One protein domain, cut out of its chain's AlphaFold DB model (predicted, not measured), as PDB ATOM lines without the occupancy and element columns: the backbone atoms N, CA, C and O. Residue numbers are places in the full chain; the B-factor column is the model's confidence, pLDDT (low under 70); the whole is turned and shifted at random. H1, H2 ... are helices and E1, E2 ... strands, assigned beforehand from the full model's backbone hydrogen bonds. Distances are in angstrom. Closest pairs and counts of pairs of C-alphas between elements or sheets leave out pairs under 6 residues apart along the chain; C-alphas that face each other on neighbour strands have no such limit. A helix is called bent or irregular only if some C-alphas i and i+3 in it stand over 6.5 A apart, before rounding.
ATOM      1  N   TYR A 500     143.734 142.266 142.869       97.12
ATOM      2  CA  TYR A 500     143.371 143.635 142.510       97.12
ATOM      3  C   TYR A 500     143.970 144.666 143.473       97.12
ATOM      4  O   TYR A 500     143.854 144.551 144.695       97.12
ATOM      5  N   GLN A 501     144.543 145.736 142.924       96.81
ATOM      6  CA  GLN A 501     145.101 146.862 143.676       96.81
ATOM      7  C   GLN A 501     144.098 148.024 143.722       96.81
ATOM      8  O   GLN A 501     143.534 148.395 142.697       96.81
ATOM      9  N   TYR A 502     143.857 148.635 144.886       95.06
ATOM     10  CA  TYR A 502     143.092 149.891 144.941       95.06
ATOM     11  C   TYR A 502     143.897 151.036 144.311       95.06
ATOM     12  O   TYR A 502     145.111 151.083 144.498       95.06
ATOM     13  N   ASN A 503     143.249 151.947 143.580       92.81
ATOM     14  CA  ASN A 503     143.928 153.048 142.895       92.81
ATOM     15  C   ASN A 503     144.814 153.901 143.823       92.81
ATOM     16  O   ASN A 503     144.547 154.068 145.012       92.81
ATOM     17  N   ILE A 504     145.891 154.447 143.256       92.50
ATOM     18  CA  ILE A 504     146.943 155.148 143.998       92.50
ATOM     19  C   ILE A 504     147.158 156.504 143.349       92.50
ATOM     20  O   ILE A 504     147.670 156.606 142.242       92.50
ATOM     21  N   ARG A 505     146.771 157.572 144.035       87.06
ATOM     22  CA  ARG A 505     147.017 158.938 143.566       87.06
ATOM     23  C   ARG A 505     148.449 159.374 143.868       87.06
ATOM     24  O   ARG A 505     149.113 159.938 143.005       87.06
ATOM     25  N   ASP A 506     148.865 159.116 145.099       91.19
ATOM     26  CA  ASP A 506     150.128 159.503 145.723       91.19
ATOM     27  C   ASP A 506     150.442 158.578 146.916       91.19
ATOM     28  O   ASP A 506     149.653 157.694 147.271       91.19
ATOM     29  N   THR A 507     151.607 158.773 147.532       93.62
ATOM     30  CA  THR A 507     152.089 158.023 148.695       93.62
ATOM     31  C   THR A 507     151.060 158.017 149.821       93.62
ATOM     32  O   THR A 507     150.718 156.948 150.320       93.62
ATOM     33  N   ASN A 508     150.488 159.169 150.178       90.06
ATOM     34  CA  ASN A 508     149.469 159.246 151.226       90.06
ATOM     35  C   ASN A 508     148.255 158.356 150.912       90.06
ATOM     36  O   ASN A 508     147.814 157.596 151.775       90.06
ATOM     37  N   SER A 509     147.759 158.364 149.670       90.81
ATOM     38  CA  SER A 509     146.662 157.471 149.274       90.81
ATOM     39  C   SER A 509     147.028 155.980 149.365       90.81
ATOM     40  O   SER A 509     146.210 155.174 149.813       90.81
ATOM     41  N   LEU A 510     148.268 155.607 149.022       94.38
ATOM     42  CA  LEU A 510     148.758 154.233 149.165       94.38
ATOM     43  C   LEU A 510     148.780 153.810 150.639       94.38
ATOM     44  O   LEU A 510     148.204 152.777 151.007       94.38
ATOM     45  N   LEU A 511     149.403 154.630 151.491       92.19
ATOM     46  CA  LEU A 511     149.567 154.357 152.918       92.19
ATOM     47  C   LEU A 511     148.222 154.242 153.640       92.19
ATOM     48  O   LEU A 511     148.071 153.363 154.486       92.19
ATOM     49  N   THR A 512     147.219 155.033 153.258       87.94
ATOM     50  CA  THR A 512     145.891 154.991 153.884       87.94
ATOM     51  C   THR A 512     145.006 153.880 153.318       87.94
ATOM     52  O   THR A 512     144.560 153.020 154.072       87.94
ATOM     53  N   SER A 513     144.774 153.829 152.002       86.81
ATOM     54  CA  SER A 513     143.717 152.984 151.409       86.81
ATOM     55  C   SER A 513     144.168 152.064 150.269       86.81
ATOM     56  O   SER A 513     143.396 151.198 149.855       86.81
ATOM     57  N   GLY A 514     145.410 152.184 149.793       87.88
ATOM     58  CA  GLY A 514     145.965 151.404 148.678       87.88
ATOM     59  C   GLY A 514     146.267 149.930 148.980       87.88
ATOM     60  O   GLY A 514     147.381 149.481 148.739       87.88
ATOM     61  N   ALA A 515     145.320 149.165 149.524       91.12
ATOM     62  CA  ALA A 515     145.502 147.743 149.830       91.12
ATOM     63  C   ALA A 515     145.164 146.819 148.644       91.12
ATOM     64  O   ALA A 515     144.275 147.127 147.841       91.12
ATOM     65  N   LEU A 516     145.813 145.651 148.599       96.69
ATOM     66  CA  LEU A 516     145.456 144.533 147.720       96.69
ATOM     67  C   LEU A 516     144.141 143.875 148.166       96.69
ATOM     68  O   LEU A 516     143.779 143.926 149.343       96.69
ATOM     69  N   SER A 517     143.406 143.264 147.238       95.19
ATOM     70  CA  SER A 517     142.217 142.462 147.547       95.19
ATOM     71  C   SER A 517     141.869 141.470 146.428       95.19
ATOM     72  O   SER A 517     142.346 141.604 145.302       95.19
ATOM     73  N   SER A 518     140.969 140.527 146.726       93.94
ATOM     74  CA  SER A 518     140.272 139.706 145.717       93.94
ATOM     75  C   SER A 518     139.022 140.394 145.141       93.94
ATOM     76  O   SER A 518     138.327 139.828 144.303       93.94
ATOM     77  N   LYS A 519     138.674 141.598 145.623       90.25
ATOM     78  CA  LYS A 519     137.432 142.294 145.257       90.25
ATOM     79  C   LYS A 519     137.628 143.131 144.000       90.25
ATOM     80  O   LYS A 519     138.598 143.881 143.889       90.25
ATOM     81  N   THR A 520     136.638 143.083 143.117       88.25
ATOM     82  CA  THR A 520     136.570 143.923 141.922       88.25
ATOM     83  C   THR A 520     135.626 145.099 142.156       88.25
ATOM     84  O   THR A 520     134.535 144.942 142.697       88.25
ATOM     85  N   ASP A 521     136.059 146.304 141.783       87.06
ATOM     86  CA  ASP A 521     135.221 147.504 141.772       87.06
ATOM     87  C   ASP A 521     135.812 148.567 140.826       87.06
ATOM     88  O   ASP A 521     136.914 148.415 140.297       87.06
ATOM     89  N   LYS A 522     135.079 149.663 140.599       87.19
ATOM     90  CA  LYS A 522     135.468 150.734 139.660       87.19
ATOM     91  C   LYS A 522     136.765 151.476 140.016       87.19
ATOM     92  O   LYS A 522     137.288 152.196 139.174       87.19
ATOM     93  N   ASN A 523     137.251 151.353 141.249       90.38
ATOM     94  CA  ASN A 523     138.479 151.974 141.745       90.38
ATOM     95  C   ASN A 523     139.651 150.982 141.801       90.38
ATOM     96  O   ASN A 523     140.726 151.342 142.280       90.38
ATOM     97  N   ARG A 524     139.457 149.742 141.345       93.38
ATOM     98  CA  ARG A 524     140.459 148.680 141.402       93.38
ATOM     99  C   ARG A 524     141.199 148.536 140.076       93.38
ATOM    100  O   ARG A 524     140.648 148.742 138.996       93.38
ATOM    101  N   ILE A 525     142.461 148.157 140.184       95.69
ATOM    102  CA  ILE A 525     143.375 147.879 139.085       95.69
ATOM    103  C   ILE A 525     143.592 146.362 139.059       95.69
ATOM    104  O   ILE A 525     144.038 145.817 140.071       95.69
ATOM    105  N   PRO A 526     143.260 145.665 137.958       96.25
ATOM    106  CA  PRO A 526     143.533 144.240 137.827       96.25
ATOM    107  C   PRO A 526     145.042 144.009 137.752       96.25
ATOM    108  O   PRO A 526     145.716 144.579 136.893       96.25
ATOM    109  N   VAL A 527     145.565 143.168 138.641       96.69
ATOM    110  CA  VAL A 527     146.977 142.780 138.639       96.69
ATOM    111  C   VAL A 527     147.150 141.598 137.699       96.69
ATOM    112  O   VAL A 527     146.472 140.588 137.870       96.69
ATOM    113  N   GLN A 528     148.030 141.723 136.708       96.12
ATOM    114  CA  GLN A 528     148.431 140.585 135.879       96.12
ATOM    115  C   GLN A 528     149.635 139.889 136.513       96.12
ATOM    116  O   GLN A 528     150.447 140.566 137.147       96.12
ATOM    117  N   PHE A 529     149.801 138.580 136.315       96.38
ATOM    118  CA  PHE A 529     150.924 137.835 136.895       96.38
ATOM    119  C   PHE A 529     152.283 138.440 136.526       96.38
ATOM    120  O   PHE A 529     153.140 138.606 137.389       96.38
ATOM    121  N   VAL A 530     152.446 138.868 135.269       94.81
ATOM    122  CA  VAL A 530     153.671 139.528 134.777       94.81
ATOM    123  C   VAL A 530     153.995 140.839 135.511       94.81
ATOM    124  O   VAL A 530     155.156 141.218 135.636       94.81
ATOM    125  N   ASP A 531     152.977 141.518 136.040       95.69
ATOM    126  CA  ASP A 531     153.106 142.770 136.784       95.69
ATOM    127  C   ASP A 531     153.035 142.559 138.307       95.69
ATOM    128  O   ASP A 531     153.026 143.539 139.053       95.69
ATOM    129  N   LEU A 532     152.973 141.314 138.797       97.62
ATOM    130  CA  LEU A 532     152.778 141.008 140.218       97.62
ATOM    131  C   LEU A 532     153.800 141.737 141.100       97.62
ATOM    132  O   LEU A 532     153.415 142.396 142.066       97.62
ATOM    133  N   TRP A 533     155.078 141.703 140.714       97.81
ATOM    134  CA  TRP A 533     156.162 142.348 141.456       97.81
ATOM    135  C   TRP A 533     155.939 143.855 141.654       97.81
ATOM    136  O   TRP A 533     156.282 144.387 142.707       97.81
ATOM    137  N   LYS A 534     155.302 144.546 140.696       98.00
ATOM    138  CA  LYS A 534     155.025 145.991 140.780       98.00
ATOM    139  C   LYS A 534     154.064 146.294 141.924       98.00
ATOM    140  O   LYS A 534     154.270 147.210 142.716       98.00
ATOM    141  N   TYR A 535     152.997 145.515 142.040       98.00
ATOM    142  CA  TYR A 535     151.999 145.722 143.090       98.00
ATOM    143  C   TYR A 535     152.446 145.136 144.429       98.00
ATOM    144  O   TYR A 535     152.087 145.664 145.482       98.00
ATOM    145  N   SER A 536     153.301 144.116 144.399       98.31
ATOM    146  CA  SER A 536     154.029 143.647 145.571       98.31
ATOM    147  C   SER A 536     154.979 144.710 146.125       98.31
ATOM    148  O   SER A 536     154.955 144.966 147.325       98.31
ATOM    149  N   TYR A 537     155.720 145.424 145.268       98.44
ATOM    150  CA  TYR A 537     156.532 146.576 145.671       98.44
ATOM    151  C   TYR A 537     155.697 147.621 146.418       98.44
ATOM    152  O   TYR A 537     156.081 148.071 147.495       98.44
ATOM    153  N   LEU A 538     154.513 147.959 145.900       98.12
ATOM    154  CA  LEU A 538     153.595 148.894 146.557       98.12
ATOM    155  C   LEU A 538     153.072 148.372 147.901       98.12
ATOM    156  O   LEU A 538     152.860 149.165 148.820       98.12
ATOM    157  N   ASN A 539     152.886 147.058 148.047       97.25
ATOM    158  CA  ASN A 539     152.505 146.448 149.320       97.25
ATOM    159  C   ASN A 539     153.640 146.545 150.353       97.25
ATOM    160  O   ASN A 539     153.383 146.934 151.496       97.25
ATOM    161  N   CYS A 540     154.887 146.290 149.943       97.75
ATOM    162  CA  CYS A 540     156.073 146.500 150.777       97.75
ATOM    163  C   CYS A 540     156.235 147.985 151.140       97.75
ATOM    164  O   CYS A 540     156.398 148.320 152.311       97.75
ATOM    165  N   TYR A 541     156.092 148.891 150.167       97.88
ATOM    166  CA  TYR A 541     156.134 150.340 150.378       97.88
ATOM    167  C   TYR A 541     155.091 150.769 151.412       97.88
ATOM    168  O   TYR A 541     155.408 151.474 152.367       97.88
ATOM    169  N   LYS A 542     153.849 150.285 151.284       95.62
ATOM    170  CA  LYS A 542     152.773 150.565 152.241       95.62
ATOM    171  C   LYS A 542     153.123 150.141 153.667       95.62
ATOM    172  O   LYS A 542     152.729 150.833 154.605       95.62
ATOM    173  N   ARG A 543     153.820 149.016 153.833       95.19
ATOM    174  CA  ARG A 543     154.142 148.456 155.149       95.19
ATOM    175  C   ARG A 543     155.372 149.095 155.792       95.19
ATOM    176  O   ARG A 543     155.363 149.295 157.000       95.19
ATOM    177  N   TYR A 544     156.387 149.433 154.998       96.94
ATOM    178  CA  TYR A 544     157.728 149.748 155.508       96.94
ATOM    179  C   TYR A 544     158.224 151.172 155.189       96.94
ATOM    180  O   TYR A 544     159.181 151.634 155.808       96.94
ATOM    181  N   PHE A 545     157.591 151.916 154.271       95.19
ATOM    182  CA  PHE A 545     158.039 153.278 153.932       95.19
ATOM    183  C   PHE A 545     157.732 154.316 155.020       95.19
ATOM    184  O   PHE A 545     158.437 155.317 155.133       95.19
ATOM    185  N   GLY A 546     156.693 154.098 155.828       89.69
ATOM    186  CA  GLY A 546     156.264 155.051 156.854       89.69
ATOM    187  C   GLY A 546     155.671 156.350 156.287       89.69
ATOM    188  O   GLY A 546     155.675 156.608 155.085       89.69
ATOM    189  N   LYS A 547     155.103 157.182 157.164       88.94
ATOM    190  CA  LYS A 547     154.546 158.485 156.770       88.94
ATOM    191  C   LYS A 547     155.665 159.516 156.613       88.94
ATOM    192  O   LYS A 547     156.587 159.560 157.417       88.94
ATOM    193  N   SER A 548     155.543 160.386 155.614       90.25
ATOM    194  CA  SER A 548     156.440 161.526 155.412       90.25
ATOM    195  C   SER A 548     155.662 162.692 154.819       90.25
ATOM    196  O   SER A 548     155.000 162.525 153.794       90.25
ATOM    197  N   PHE A 549     155.758 163.874 155.432       90.69
ATOM    198  CA  PHE A 549     155.103 165.069 154.893       90.69
ATOM    199  C   PHE A 549     155.730 165.511 153.562       90.69
ATOM    200  O   PHE A 549     155.031 166.049 152.715       90.69
ATOM    201  N   ILE A 550     157.019 165.227 153.348       93.25
ATOM    202  CA  ILE A 550     157.754 165.583 152.127       93.25
ATOM    203  C   ILE A 550     157.268 164.727 150.951       93.25
ATOM    204  O   ILE A 550     156.839 165.247 149.923       93.25
ATOM    205  N   PHE A 551     157.289 163.401 151.118       92.94
ATOM    206  CA  PHE A 551     156.966 162.456 150.041       92.94
ATOM    207  C   PHE A 551     155.470 162.144 149.926       92.94
ATOM    208  O   PHE A 551     155.036 161.578 148.926       92.94
ATOM    209  N   GLY A 552     154.659 162.511 150.922       89.12
ATOM    210  CA  GLY A 552     153.249 162.122 151.011       89.12
ATOM    211  C   GLY A 552     152.409 162.525 149.795       89.12
ATOM    212  O   GLY A 552     151.535 161.766 149.375       89.12
ATOM    213  N   ASN A 553     152.711 163.678 149.191       88.19
ATOM    214  CA  ASN A 553     152.022 164.183 148.001       88.19
ATOM    215  C   ASN A 553     152.666 163.754 146.670       88.19
ATOM    216  O   ASN A 553     152.125 164.092 145.617       88.19
ATOM    217  N   LEU A 554     153.783 163.028 146.691       92.56
ATOM    218  CA  LEU A 554     154.409 162.448 145.504       92.56
ATOM    219  C   LEU A 554     153.883 161.030 145.271       92.56
ATOM    220  O   LEU A 554     153.481 160.340 146.209       92.56
ATOM    221  N   SER A 555     153.907 160.574 144.019       94.56
ATOM    222  CA  SER A 555     153.809 159.141 143.725       94.56
ATOM    223  C   SER A 555     154.896 158.383 144.506       94.56
ATOM    224  O   SER A 555     155.963 158.958 144.730       94.56
ATOM    225  N   PRO A 556     154.658 157.123 144.923       96.38
ATOM    226  CA  PRO A 556     155.679 156.308 145.579       96.38
ATOM    227  C   PRO A 556     157.019 156.377 144.844       96.38
ATOM    228  O   PRO A 556     157.058 156.243 143.619       96.38
ATOM    229  N   ILE A 557     158.091 156.635 145.589       96.94
ATOM    230  CA  ILE A 557     159.449 156.701 145.039       96.94
ATOM    231  C   ILE A 557     159.990 155.290 144.802       96.94
ATOM    232  O   ILE A 557     159.499 154.352 145.426       96.94
ATOM    233  N   ILE A 558     160.953 155.115 143.901       96.06
ATOM    234  CA  ILE A 558     161.582 153.822 143.580       96.06
ATOM    235  C   ILE A 558     163.008 154.042 143.062       96.06
ATOM    236  O   ILE A 558     163.253 155.034 142.379       96.06
ATOM    237  N   ASP A 559     163.941 153.136 143.368       95.31
ATOM    238  CA  ASP A 559     165.240 153.113 142.685       95.31
ATOM    239  C   ASP A 559     165.063 152.452 141.301       95.31
ATOM    240  O   ASP A 559     164.597 151.309 141.218       95.31
ATOM    241  N   PRO A 560     165.425 153.132 140.194       92.06
ATOM    242  CA  PRO A 560     165.354 152.558 138.852       92.06
ATOM    243  C   PRO A 560     166.093 151.229 138.687       92.06
ATOM    244  O   PRO A 560     165.751 150.483 137.774       92.06
ATOM    245  N   LYS A 561     167.098 150.934 139.523       93.69
ATOM    246  CA  LYS A 561     167.859 149.676 139.485       93.69
ATOM    247  C   LYS A 561     167.059 148.494 140.022       93.69
ATOM    248  O   LYS A 561     167.184 147.399 139.485       93.69
ATOM    249  N   ASP A 562     166.199 148.725 141.009       93.62
ATOM    250  CA  ASP A 562     165.389 147.679 141.649       93.62
ATOM    251  C   ASP A 562     164.262 147.187 140.742       93.62
ATOM    252  O   ASP A 562     163.967 145.996 140.666       93.62
ATOM    253  N   THR A 563     163.685 148.132 139.996       92.06
ATOM    254  CA  THR A 563     163.780 148.097 138.538       92.06
ATOM    255  C   THR A 563     163.955 146.737 137.931       92.06
ATOM    256  O   THR A 563     162.962 146.085 137.680       92.06
ATOM    257  N   GLU A 564     165.211 146.356 137.705       93.06
ATOM    258  CA  GLU A 564     165.692 145.203 136.943       93.06
ATOM    259  C   GLU A 564     166.288 144.092 137.823       93.06
ATOM    260  O   GLU A 564     166.692 143.048 137.312       93.06
ATOM    261  N   ASP A 565     166.325 144.281 139.143       95.06
ATOM    262  CA  ASP A 565     166.828 143.280 140.084       95.06
ATOM    263  C   ASP A 565     165.762 142.205 140.349       95.06
ATOM    264  O   ASP A 565     164.805 142.397 141.102       95.06
ATOM    265  N   GLU A 566     165.943 141.034 139.734       94.00
ATOM    266  CA  GLU A 566     165.061 139.877 139.917       94.00
ATOM    267  C   GLU A 566     164.939 139.463 141.392       94.00
ATOM    268  O   GLU A 566     163.837 139.179 141.857       94.00
ATOM    269  N   THR A 567     166.034 139.479 142.157       94.12
ATOM    270  CA  THR A 567     166.005 139.056 143.565       94.12
ATOM    271  C   THR A 567     165.239 140.057 144.423       94.12
ATOM    272  O   THR A 567     164.501 139.652 145.322       94.12
ATOM    273  N   PHE A 568     165.362 141.356 144.146       96.12
ATOM    274  CA  PHE A 568     164.549 142.378 144.803       96.12
ATOM    275  C   PHE A 568     163.062 142.219 144.464       96.12
ATOM    276  O   PHE A 568     162.225 142.164 145.372       96.12
ATOM    277  N   ARG A 569     162.731 142.096 143.168       97.00
ATOM    278  CA  ARG A 569     161.358 141.883 142.684       97.00
ATOM    279  C   ARG A 569     160.732 140.655 143.352       97.00
ATOM    280  O   ARG A 569     159.633 140.753 143.903       97.00
ATOM    281  N   ASP A 570     161.448 139.535 143.377       96.88
ATOM    282  CA  ASP A 570     161.005 138.293 144.013       96.88
ATOM    283  C   ASP A 570     160.830 138.459 145.520       96.88
ATOM    284  O   ASP A 570     159.818 138.030 146.077       96.88
ATOM    285  N   ARG A 571     161.759 139.147 146.195       97.06
ATOM    286  CA  ARG A 571     161.653 139.435 147.631       97.06
ATOM    287  C   ARG A 571     160.399 140.257 147.951       97.06
ATOM    288  O   ARG A 571     159.753 139.987 148.963       97.06
ATOM    289  N   CYS A 572     160.003 141.203 147.092       98.06
ATOM    290  CA  CYS A 572     158.726 141.911 147.230       98.06
ATOM    291  C   CYS A 572     157.524 140.965 147.100       98.06
ATOM    292  O   CYS A 572     156.575 141.055 147.886       98.06
ATOM    293  N   VAL A 573     157.544 140.061 146.114       98.12
ATOM    294  CA  VAL A 573     156.471 139.075 145.905       98.12
ATOM    295  C   VAL A 573     156.345 138.146 147.110       98.12
ATOM    296  O   VAL A 573     155.245 137.990 147.642       98.12
ATOM    297  N   ILE A 574     157.463 137.592 147.578       97.62
ATOM    298  CA  ILE A 574     157.560 136.719 148.752       97.62
ATOM    299  C   ILE A 574     156.936 137.393 149.975       97.62
ATOM    300  O   ILE A 574     155.998 136.863 150.573       97.62
ATOM    301  N   ASP A 575     157.390 138.603 150.298       97.44
ATOM    302  CA  ASP A 575     156.890 139.370 151.433       97.44
ATOM    303  C   ASP A 575     155.384 139.670 151.326       97.44
ATOM    304  O   ASP A 575     154.645 139.568 152.311       97.44
ATOM    305  N   THR A 576     154.910 139.984 150.118       97.56
ATOM    306  CA  THR A 576     153.492 140.234 149.849       97.56
ATOM    307  C   THR A 576     152.649 138.987 150.079       97.56
ATOM    308  O   THR A 576     151.634 139.067 150.774       97.56
ATOM    309  N   VAL A 577     153.050 137.837 149.534       97.06
ATOM    310  CA  VAL A 577     152.320 136.575 149.713       97.06
ATOM    311  C   VAL A 577     152.258 136.234 151.200       97.06
ATOM    312  O   VAL A 577     151.168 136.074 151.748       97.06
ATOM    313  N   MET A 578     153.401 136.210 151.887       96.06
ATOM    314  CA  MET A 578     153.494 135.782 153.285       96.06
ATOM    315  C   MET A 578     152.633 136.630 154.233       96.06
ATOM    316  O   MET A 578     152.037 136.100 155.170       96.06
ATOM    317  N   ASN A 579     152.509 137.934 153.972       95.81
ATOM    318  CA  ASN A 579     151.804 138.867 154.853       95.81
ATOM    319  C   ASN A 579     150.325 139.112 154.505       95.81
ATOM    320  O   ASN A 579     149.642 139.803 155.258       95.81
ATOM    321  N   ASN A 580     149.801 138.551 153.410       95.69
ATOM    322  CA  ASN A 580     148.417 138.784 152.965       95.69
ATOM    323  C   ASN A 580     147.622 137.471 152.795       95.69
ATOM    324  O   ASN A 580     146.840 137.313 151.861       95.69
ATOM    325  N   GLN A 581     147.793 136.522 153.721       94.94
ATOM    326  CA  GLN A 581     147.127 135.204 153.701       94.94
ATOM    327  C   GLN A 581     145.591 135.254 153.828       94.94
ATOM    328  O   GLN A 581     144.909 134.260 153.597       94.94
ATOM    329  N   ASN A 582     145.031 136.412 154.174       94.50
ATOM    330  CA  ASN A 582     143.592 136.678 154.157       94.50
ATOM    331  C   ASN A 582     143.029 136.928 152.743       94.50
ATOM    332  O   ASN A 582     141.814 137.015 152.581       94.50
ATOM    333  N   ILE A 583     143.887 137.080 151.731       96.19
ATOM    334  CA  ILE A 583     143.494 137.221 150.327       96.19
ATOM    335  C   ILE A 583     143.522 135.834 149.686       96.19
ATOM    336  O   ILE A 583     144.553 135.169 149.679       96.19
ATOM    337  N   GLU A 584     142.390 135.407 149.127       94.50
ATOM    338  CA  GLU A 584     142.188 134.042 148.620       94.50
ATOM    339  C   GLU A 584     143.263 133.588 147.622       94.50
ATOM    340  O   GLU A 584     143.762 132.468 147.726       94.50
ATOM    341  N   SER A 585     143.667 134.457 146.692       94.56
ATOM    342  CA  SER A 585     144.675 134.142 145.673       94.56
ATOM    343  C   SER A 585     146.102 134.027 146.226       94.56
ATOM    344  O   SER A 585     146.951 133.417 145.578       94.56
ATOM    345  N   LEU A 586     146.364 134.550 147.430       95.69
ATOM    346  CA  LEU A 586     147.658 134.500 148.127       95.69
ATOM    347  C   LEU A 586     147.699 133.444 149.243       95.69
ATOM    348  O   LEU A 586     148.769 133.166 149.785       95.69
ATOM    349  N   ASN A 587     146.548 132.889 149.620       95.00
ATOM    350  CA  ASN A 587     146.419 131.984 150.754       95.00
ATOM    351  C   ASN A 587     147.080 130.628 150.460       95.00
ATOM    352  O   ASN A 587     146.702 129.940 149.514       95.00
ATOM    353  N   ARG A 588     148.025 130.214 151.308       93.75
ATOM    354  CA  ARG A 588     148.767 128.951 151.171       93.75
ATOM    355  C   ARG A 588     147.910 127.697 151.311       93.75
ATOM    356  O   ARG A 588     148.266 126.654 150.779       93.75
ATOM    357  N   SER A 589     146.776 127.799 152.000       92.81
ATOM    358  CA  SER A 589     145.807 126.708 152.125       92.81
ATOM    359  C   SER A 589     144.891 126.592 150.904       92.81
ATOM    360  O   SER A 589     144.122 125.638 150.818       92.81
ATOM    361  N   ASN A 590     144.936 127.549 149.968       94.38
ATOM    362  CA  ASN A 590     144.142 127.502 148.749       94.38
ATOM    363  C   ASN A 590     144.908 126.756 147.637       94.38
ATOM    364  O   ASN A 590     145.881 127.298 147.106       94.38
ATOM    365  N   PRO A 591     144.456 125.562 147.206       91.31
ATOM    366  CA  PRO A 591     145.114 124.819 146.130       91.31
ATOM    367  C   PRO A 591     145.034 125.527 144.769       91.31
ATOM    368  O   PRO A 591     145.815 125.205 143.879       91.31
ATOM    369  N   ARG A 592     144.124 126.499 144.612       92.81
ATOM    370  CA  ARG A 592     143.986 127.357 143.423       92.81
ATOM    371  C   ARG A 592     144.722 128.694 143.552       92.81
ATOM    372  O   ARG A 592     144.461 129.630 142.802       92.81
ATOM    373  N   SER A 593     145.606 128.844 144.540       95.31
ATOM    374  CA  SER A 593     146.466 130.026 144.613       95.31
ATOM    375  C   SER A 593     147.364 130.089 143.376       95.31
ATOM    376  O   SER A 593     147.939 129.077 142.964       95.31
ATOM    377  N   PHE A 594     147.577 131.293 142.831       95.25
ATOM    378  CA  PHE A 594     148.502 131.474 141.710       95.25
ATOM    379  C   PHE A 594     149.932 131.046 142.065       95.25
ATOM    380  O   PHE A 594     150.717 130.747 141.172       95.25
ATOM    381  N   VAL A 595     150.286 130.993 143.356       96.12
ATOM    382  CA  VAL A 595     151.594 130.502 143.807       96.12
ATOM    383  C   VAL A 595     151.819 129.051 143.363       96.12
ATOM    384  O   VAL A 595     152.945 128.677 143.033       96.12
ATOM    385  N   ILE A 596     150.745 128.256 143.313       95.50
ATOM    386  CA  ILE A 596     150.742 126.877 142.822       95.50
ATOM    387  C   ILE A 596     150.482 126.844 141.316       95.50
ATOM    388  O   ILE A 596     151.297 126.309 140.570       95.50
ATOM    389  N   GLU A 597     149.387 127.454 140.852       95.56
ATOM    390  CA  GLU A 597     148.943 127.351 139.449       95.56
ATOM    391  C   GLU A 597     149.922 127.984 138.447       95.56
ATOM    392  O   GLU A 597     149.969 127.591 137.282       95.56
ATOM    393  N   ARG A 598     150.725 128.959 138.891       95.75
ATOM    394  CA  ARG A 598     151.786 129.593 138.091       95.75
ATOM    395  C   ARG A 598     153.188 129.096 138.455       95.75
ATOM    396  O   ARG A 598     154.163 129.714 138.044       95.75
ATOM    397  N   PHE A 599     153.299 127.999 139.209       96.12
ATOM    398  CA  PHE A 599     154.564 127.353 139.586       96.12
ATOM    399  C   PHE A 599     155.563 128.253 140.338       96.12
ATOM    400  O   PHE A 599     156.762 127.971 140.354       96.12
ATOM    401  N   LEU A 600     155.089 129.307 141.012       95.81
ATOM    402  CA  LEU A 600     155.951 130.250 141.732       95.81
ATOM    403  C   LEU A 600     156.731 129.564 142.865       95.81
ATOM    404  O   LEU A 600     157.925 129.797 143.036       95.81
ATOM    405  N   LEU A 601     156.081 128.656 143.607       95.50
ATOM    406  CA  LEU A 601     156.752 127.864 144.643       95.50
ATOM    407  C   LEU A 601     157.894 127.017 144.061       95.50
ATOM    408  O   LEU A 601     158.964 126.909 144.661       95.50
ATOM    409  N   ASN A 602     157.673 126.400 142.900       96.19
ATOM    410  CA  ASN A 602     158.670 125.566 142.234       96.19
ATOM    411  C   ASN A 602     159.864 126.402 141.759       96.19
ATOM    412  O   ASN A 602     161.008 125.972 141.933       96.19
ATOM    413  N   ASP A 603     159.610 127.595 141.217       94.94
ATOM    414  CA  ASP A 603     160.664 128.525 140.815       94.94
ATOM    415  C   ASP A 603     161.517 128.956 142.017       94.94
ATOM    416  O   ASP A 603     162.738 128.777 142.010       94.94
ATOM    417  N   PHE A 604     160.890 129.391 143.113       94.88
ATOM    418  CA  PHE A 604     161.614 129.805 144.319       94.88
ATOM    419  C   PHE A 604     162.380 128.651 144.981       94.88
ATOM    420  O   PHE A 604     163.511 128.850 145.420       94.88
ATOM    421  N   LYS A 605     161.868 127.413 144.957       93.56
ATOM    422  CA  LYS A 605     162.649 126.223 145.356       93.56
ATOM    423  C   LYS A 605     163.894 126.030 144.494       93.56
ATOM    424  O   LYS A 605     164.960 125.692 145.009       93.56
ATOM    425  N   SER A 606     163.764 126.209 143.181       93.81
ATOM    426  CA  SER A 606     164.883 126.103 142.246       93.81
ATOM    427  C   SER A 606     165.918 127.204 142.494       93.81
ATOM    428  O   SER A 606     167.118 126.925 142.542       93.81
ATOM    429  N   LYS A 607     165.476 128.445 142.721       93.12
ATOM    430  CA  LYS A 607     166.340 129.589 143.055       93.12
ATOM    431  C   LYS A 607     167.045 129.413 144.406       93.12
ATOM    432  O   LYS A 607     168.254 129.617 144.471       93.12
ATOM    433  N   ALA A 608     166.358 128.907 145.434       89.50
ATOM    434  CA  ALA A 608     166.949 128.596 146.741       89.50
ATOM    435  C   ALA A 608     168.106 127.583 146.658       89.50
ATOM    436  O   ALA A 608     169.063 127.667 147.425       89.50
ATOM    437  N   LYS A 609     168.020 126.618 145.730       88.19
ATOM    438  CA  LYS A 609     169.079 125.624 145.487       88.19
ATOM    439  C   LYS A 609     170.239 126.193 144.670       88.19
ATOM    440  O   LYS A 609     171.387 125.874 144.952       88.19
ATOM    441  N   ARG A 610     169.934 127.000 143.648       87.12
ATOM    442  CA  ARG A 610     170.919 127.535 142.692       87.12
ATOM    443  C   ARG A 610     171.701 128.736 143.218       87.12
ATOM    444  O   ARG A 610     172.822 128.943 142.770       87.12
ATOM    445  N   ASN A 611     171.139 129.511 144.144       80.00
ATOM    446  CA  ASN A 611     171.771 130.713 144.683       80.00
ATOM    447  C   ASN A 611     171.936 130.623 146.215       80.00
ATOM    448  O   ASN A 611     171.093 131.136 146.956       80.00
ATOM    449  N   PRO A 612     173.025 129.997 146.710       73.38
ATOM    450  CA  PRO A 612     173.287 129.872 148.144       73.38
ATOM    451  C   PRO A 612     173.371 131.218 148.878       73.38
ATOM    452  O   PRO A 612     173.034 131.279 150.057       73.38
ATOM    453  N   ALA A 613     173.781 132.289 148.187       71.62
ATOM    454  CA  ALA A 613     173.896 133.634 148.752       71.62
ATOM    455  C   ALA A 613     172.536 134.334 148.944       71.62
ATOM    456  O   ALA A 613     172.426 135.195 149.806       71.62
ATOM    457  N   ALA A 614     171.503 133.942 148.187       74.94
ATOM    458  CA  ALA A 614     170.120 134.417 148.341       74.94
ATOM    459  C   ALA A 614     169.211 133.376 149.021       74.94
ATOM    460  O   ALA A 614     167.980 133.444 148.945       74.94
ATOM    461  N   ARG A 615     169.810 132.362 149.659       74.38
ATOM    462  CA  ARG A 615     169.082 131.270 150.313       74.38
ATOM    463  C   ARG A 615     168.184 131.772 151.443       74.38
ATOM    464  O   ARG A 615     167.142 131.172 151.680       74.38
ATOM    465  N   ASP A 616     168.559 132.861 152.104       80.19
ATOM    466  CA  ASP A 616     167.752 133.543 153.120       80.19
ATOM    467  C   ASP A 616     166.434 134.107 152.552       80.19
ATOM    468  O   ASP A 616     165.425 134.127 153.254       80.19
ATOM    469  N   VAL A 617     166.414 134.503 151.273       88.81
ATOM    470  CA  VAL A 617     165.226 135.018 150.567       88.81
ATOM    471  C   VAL A 617     164.261 133.918 150.210       88.81
ATOM    472  O   VAL A 617     163.102 133.927 150.604       88.81
ATOM    473  N   TYR A 618     164.736 132.972 149.412       94.38
ATOM    474  CA  TYR A 618     163.864 131.960 148.841       94.38
ATOM    475  C   TYR A 618     163.573 130.855 149.862       94.38
ATOM    476  O   TYR A 618     162.487 130.281 149.864       94.38
ATOM    477  N   GLY A 619     164.518 130.574 150.765       91.19
ATOM    478  CA  GLY A 619     164.366 129.579 151.824       91.19
ATOM    479  C   GLY A 619     163.287 129.947 152.837       91.19
ATOM    480  O   GLY A 619     162.487 129.082 153.183       91.19
ATOM    481  N   SER A 620     163.194 131.220 153.245       92.06
ATOM    482  CA  SER A 620     162.135 131.683 154.157       92.06
ATOM    483  C   SER A 620     160.739 131.469 153.562       92.06
ATOM    484  O   SER A 620     159.822 131.064 154.276       92.06
ATOM    485  N   PHE A 621     160.578 131.682 152.252       94.94
ATOM    486  CA  PHE A 621     159.319 131.446 151.552       94.94
ATOM    487  C   PHE A 621     158.974 129.959 151.465       94.94
ATOM    488  O   PHE A 621     157.834 129.569 151.719       94.94
ATOM    489  N   VAL A 622     159.955 129.118 151.123       93.00
ATOM    490  CA  VAL A 622     159.767 127.662 151.052       93.00
ATOM    491  C   VAL A 622     159.390 127.103 152.425       93.00
ATOM    492  O   VAL A 622     158.432 126.339 152.531       93.00
ATOM    493  N   ASP A 623     160.071 127.534 153.487       91.94
ATOM    494  CA  ASP A 623     159.760 127.131 154.860       91.94
ATOM    495  C   ASP A 623     158.373 127.626 155.302       91.94
ATOM    496  O   ASP A 623     157.607 126.877 155.915       91.94
ATOM    497  N   PHE A 624     158.005 128.858 154.943       94.44
ATOM    498  CA  PHE A 624     156.666 129.394 155.182       94.44
ATOM    499  C   PHE A 624     155.572 128.570 154.495       94.44
ATOM    500  O   PHE A 624     154.522 128.315 155.095       94.44
ATOM    501  N   TRP A 625     155.795 128.180 153.238       93.44
ATOM    502  CA  TRP A 625     154.787 127.508 152.426       93.44
ATOM    503  C   TRP A 625     154.658 126.021 152.764       93.44
ATOM    504  O   TRP A 625     153.547 125.522 152.900       93.44
ATOM    505  N   GLU A 626     155.774 125.304 152.925       91.44
ATOM    506  CA  GLU A 626     155.766 123.845 153.105       91.44
ATOM    507  C   GLU A 626     155.774 123.405 154.567       91.44
ATOM    508  O   GLU A 626     155.155 122.402 154.913       91.44
ATOM    509  N   LYS A 627     156.478 124.139 155.434       90.19
ATOM    510  CA  LYS A 627     156.675 123.759 156.844       90.19
ATOM    511  C   LYS A 627     155.770 124.529 157.798       90.19
ATOM    512  O   LYS A 627     155.893 124.382 159.009       90.19
ATOM    513  N   ASN A 628     154.877 125.365 157.265       85.38
ATOM    514  CA  ASN A 628     154.024 126.266 158.036       85.38
ATOM    515  C   ASN A 628     154.792 127.195 158.999       85.38
ATOM    516  O   ASN A 628     154.206 127.666 159.974       85.38
ATOM    517  N   ALA A 629     156.067 127.495 158.727       86.25
ATOM    518  CA  ALA A 629     156.870 128.365 159.583       86.25
ATOM    519  C   ALA A 629     156.268 129.783 159.660       86.25
ATOM    520  O   ALA A 629     155.807 130.321 158.646       86.25
ATOM    521  N   ASP A 630     156.275 130.414 160.843       83.62
ATOM    522  CA  ASP A 630     155.883 131.825 160.974       83.62
ATOM    523  C   ASP A 630     157.037 132.746 160.566       83.62
ATOM    524  O   ASP A 630     157.715 133.364 161.383       83.62
ATOM    525  N   SER A 631     157.275 132.812 159.260       84.31
ATOM    526  CA  SER A 631     158.352 133.608 158.672       84.31
ATOM    527  C   SER A 631     157.870 134.973 158.172       84.31
ATOM    528  O   SER A 631     158.595 135.640 157.444       84.31
ATOM    529  N   ARG A 632     156.668 135.440 158.550       83.75
ATOM    530  CA  ARG A 632     156.041 136.673 158.010       83.75
ATOM    531  C   ARG A 632     156.903 137.935 158.134       83.75
ATOM    532  O   ARG A 632     156.758 138.856 157.337       83.75
ATOM    533  N   ARG A 633     157.818 137.969 159.106       88.19
ATOM    534  CA  ARG A 633     158.766 139.073 159.322       88.19
ATOM    535  C   ARG A 633     160.168 138.834 158.757       88.19
ATOM    536  O   ARG A 633     161.027 139.683 158.951       88.19
ATOM    537  N   ALA A 634     160.407 137.742 158.028       92.12
ATOM    538  CA  ALA A 634     161.737 137.365 157.537       92.12
ATOM    539  C   ALA A 634     162.421 138.439 156.669       92.12
ATOM    540  O   ALA A 634     163.644 138.466 156.581       92.12
ATOM    541  N   HIS A 635     161.650 139.337 156.045       94.56
ATOM    542  CA  HIS A 635     162.174 140.409 155.193       94.56
ATOM    543  C   HIS A 635     161.956 141.821 155.756       94.56
ATOM    544  O   HIS A 635     162.302 142.791 155.080       94.56
ATOM    545  N   ALA A 636     161.423 141.957 156.977       95.12
ATOM    546  CA  ALA A 636     161.101 143.258 157.569       95.12
ATOM    547  C   ALA A 636     162.346 144.153 157.679       95.12
ATOM    548  O   ALA A 636     162.382 145.216 157.066       95.12
ATOM    549  N   ASP A 637     163.412 143.670 158.324       95.19
ATOM    550  CA  ASP A 637     164.664 144.418 158.507       95.19
ATOM    551  C   ASP A 637     165.321 144.828 157.182       95.19
ATOM    552  O   ASP A 637     166.027 145.836 157.099       95.19
ATOM    553  N   PHE A 638     165.150 144.025 156.127       95.81
ATOM    554  CA  PHE A 638     165.626 144.406 154.803       95.81
ATOM    555  C   PHE A 638     164.830 145.592 154.264       95.81
ATOM    556  O   PHE A 638     165.437 146.588 153.879       95.81
ATOM    557  N   PHE A 639     163.497 145.501 154.248       97.56
ATOM    558  CA  PHE A 639     162.657 146.560 153.693       97.56
ATOM    559  C   PHE A 639     162.715 147.845 154.518       97.56
ATOM    560  O   PHE A 639     162.769 148.927 153.939       97.56
ATOM    561  N   GLU A 640     162.786 147.760 155.846       96.94
ATOM    562  CA  GLU A 640     162.949 148.927 156.717       96.94
ATOM    563  C   GLU A 640     164.255 149.676 156.421       96.94
ATOM    564  O   GLU A 640     164.242 150.900 156.242       96.94
ATOM    565  N   ARG A 641     165.375 148.954 156.278       97.00
ATOM    566  CA  ARG A 641     166.665 149.549 155.888       97.00
ATOM    567  C   ARG A 641     166.642 150.075 154.459       97.00
ATOM    568  O   ARG A 641     167.113 151.182 154.215       97.00
ATOM    569  N   TYR A 642     166.067 149.314 153.530       97.12
ATOM    570  CA  TYR A 642     165.932 149.702 152.129       97.12
ATOM    571  C   TYR A 642     165.164 151.021 151.985       97.12
ATOM    572  O   TYR A 642     165.692 151.968 151.405       97.12
ATOM    573  N   PHE A 643     163.962 151.129 152.558       97.44
ATOM    574  CA  PHE A 643     163.156 152.346 152.443       97.44
ATOM    575  C   PHE A 643     163.734 153.515 153.240       97.44
ATOM    576  O   PHE A 643     163.590 154.658 152.810       97.44
ATOM    577  N   THR A 644     164.427 153.263 154.355       95.94
ATOM    578  CA  THR A 644     165.178 154.313 155.062       95.94
ATOM    579  C   THR A 644     166.271 154.896 154.176       95.94
ATOM    580  O   THR A 644     166.268 156.101 153.930       95.94
ATOM    581  N   ARG A 645     167.107 154.040 153.583       95.69
ATOM    582  CA  ARG A 645     168.139 154.455 152.630       95.69
ATOM    583  C   ARG A 645     167.547 155.164 151.410       95.69
ATOM    584  O   ARG A 645     168.073 156.190 150.995       95.69
ATOM    585  N   LEU A 646     166.443 154.661 150.856       95.69
ATOM    586  CA  LEU A 646     165.780 155.266 149.698       95.69
ATOM    587  C   LEU A 646     165.298 156.694 150.005       95.69
ATOM    588  O   LEU A 646     165.505 157.597 149.196       95.69
ATOM    589  N   ARG A 647     164.705 156.927 151.187       93.25
ATOM    590  CA  ARG A 647     164.331 158.280 151.646       93.25
ATOM    591  C   ARG A 647     165.554 159.178 151.789       93.25
ATOM    592  O   ARG A 647     165.508 160.337 151.386       93.25
ATOM    593  N   GLU A 648     166.629 158.651 152.364       92.12
ATOM    594  CA  GLU A 648     167.857 159.407 152.596       92.12
ATOM    595  C   GLU A 648     168.545 159.817 151.294       92.12
ATOM    596  O   GLU A 648     168.944 160.970 151.163       92.12
ATOM    597  N   GLN A 649     168.626 158.912 150.320       92.56
ATOM    598  CA  GLN A 649     169.223 159.161 149.005       92.56
ATOM    599  C   GLN A 649     168.366 160.075 148.121       92.56
ATOM    600  O   GLN A 649     168.887 160.730 147.223       92.56
ATOM    601  N   SER A 650     167.060 160.144 148.388       93.69
ATOM    602  CA  SER A 650     166.118 160.994 147.647       93.69
ATOM    603  C   SER A 650     166.167 162.472 148.040       93.69
ATOM    604  O   SER A 650     165.498 163.289 147.407       93.69
TER     605      SER A 650
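AT A GLANCE: This is residues 500 to 650 of the 657 residues of an uncharacterized protein of Elusimicrobia bacterium (UniProt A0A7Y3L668). A small two-strand antiparallel sheet, E1 and E2, lies beside a core of two crossing helices, H2 and H3, and a helical hairpin, H5 and H6, packs through H6 on H3. H1 and H7 pack on the last part of H2, which is the hub, and short H4 lies near the start of H5. The printed part has 151 residues, mostly helix, in the order E1 H1 E2 H2 H3 H4 H5 H6 H7. It is compact and rounded, with a radius of gyration of the C-alphas of 15.3 A and spans of 41 by 37 by 26 A.

IN THESE COORDINATES: E1 is residues 500 to 502, beginning at C-alpha 500 (143.371, 143.635, 142.510), and E2 is 524 to 527. H2, 529 to 544, is 23.1 A long; H3, 566 to 579, is 20.0 A. H1 is 507 to 513, H4 594 to 597, H5 600 to 610 and H6 612 to 626, 19.2 A. H7, 636 to 649, is 19.8 A and ends at C-alpha 649 (169.223, 159.161, 149.005). H2 and H6 are irregular: C-alphas 530 and 533 are 7.7 A apart, 613 and 616 7.5 A.

HOW THE PARTS SIT: N 501 and O 525 of E1 and E2 are 2.9 A apart, within hydrogen-bond range. The closest C-alphas of E1 and H2 are Gln 501 and Tyr 535, 7.0 A. H2 touches H3 (Ser 536 and Val 573 closest, 5.2 A) at a steep tilt of 67 degrees, only just short of perpendicular. With residues 538 to 543 alone H2 touches H1, about perpendicular at 87 degrees, closest C-alphas Leu 511 and Lys 542, 5.0 A. With 540 to 544 alone it touches H7, at 83 degrees, Tyr 544 and Glu 640, 5.4 A. H3 touches H6 at a shallow tilt of 26 degrees, the same way, Ile 574 and Phe 621, 6.2 A. H5 and H6, a helical hairpin, touch at 35.0 degrees, only just steep, opposite ways, Ala 608 and Arg 615, 4.9 A. H4 is close to but not clearly touching H5. H1, H3, H5 and H7 have every O i to N i+4 pair within hydrogen-bond range; H2 has 9 of 12, H6 7 of 11, and H4 is too short for one.

THE WHOLE: The farthest C-alphas, Lys 522 and Pro 612, are 44.0 A apart. The printed part has no cut. The links H2 to H3 and H3 to H4 are long. Mean pLDDT of the printed part is 93.0, and no printed residue is under 70.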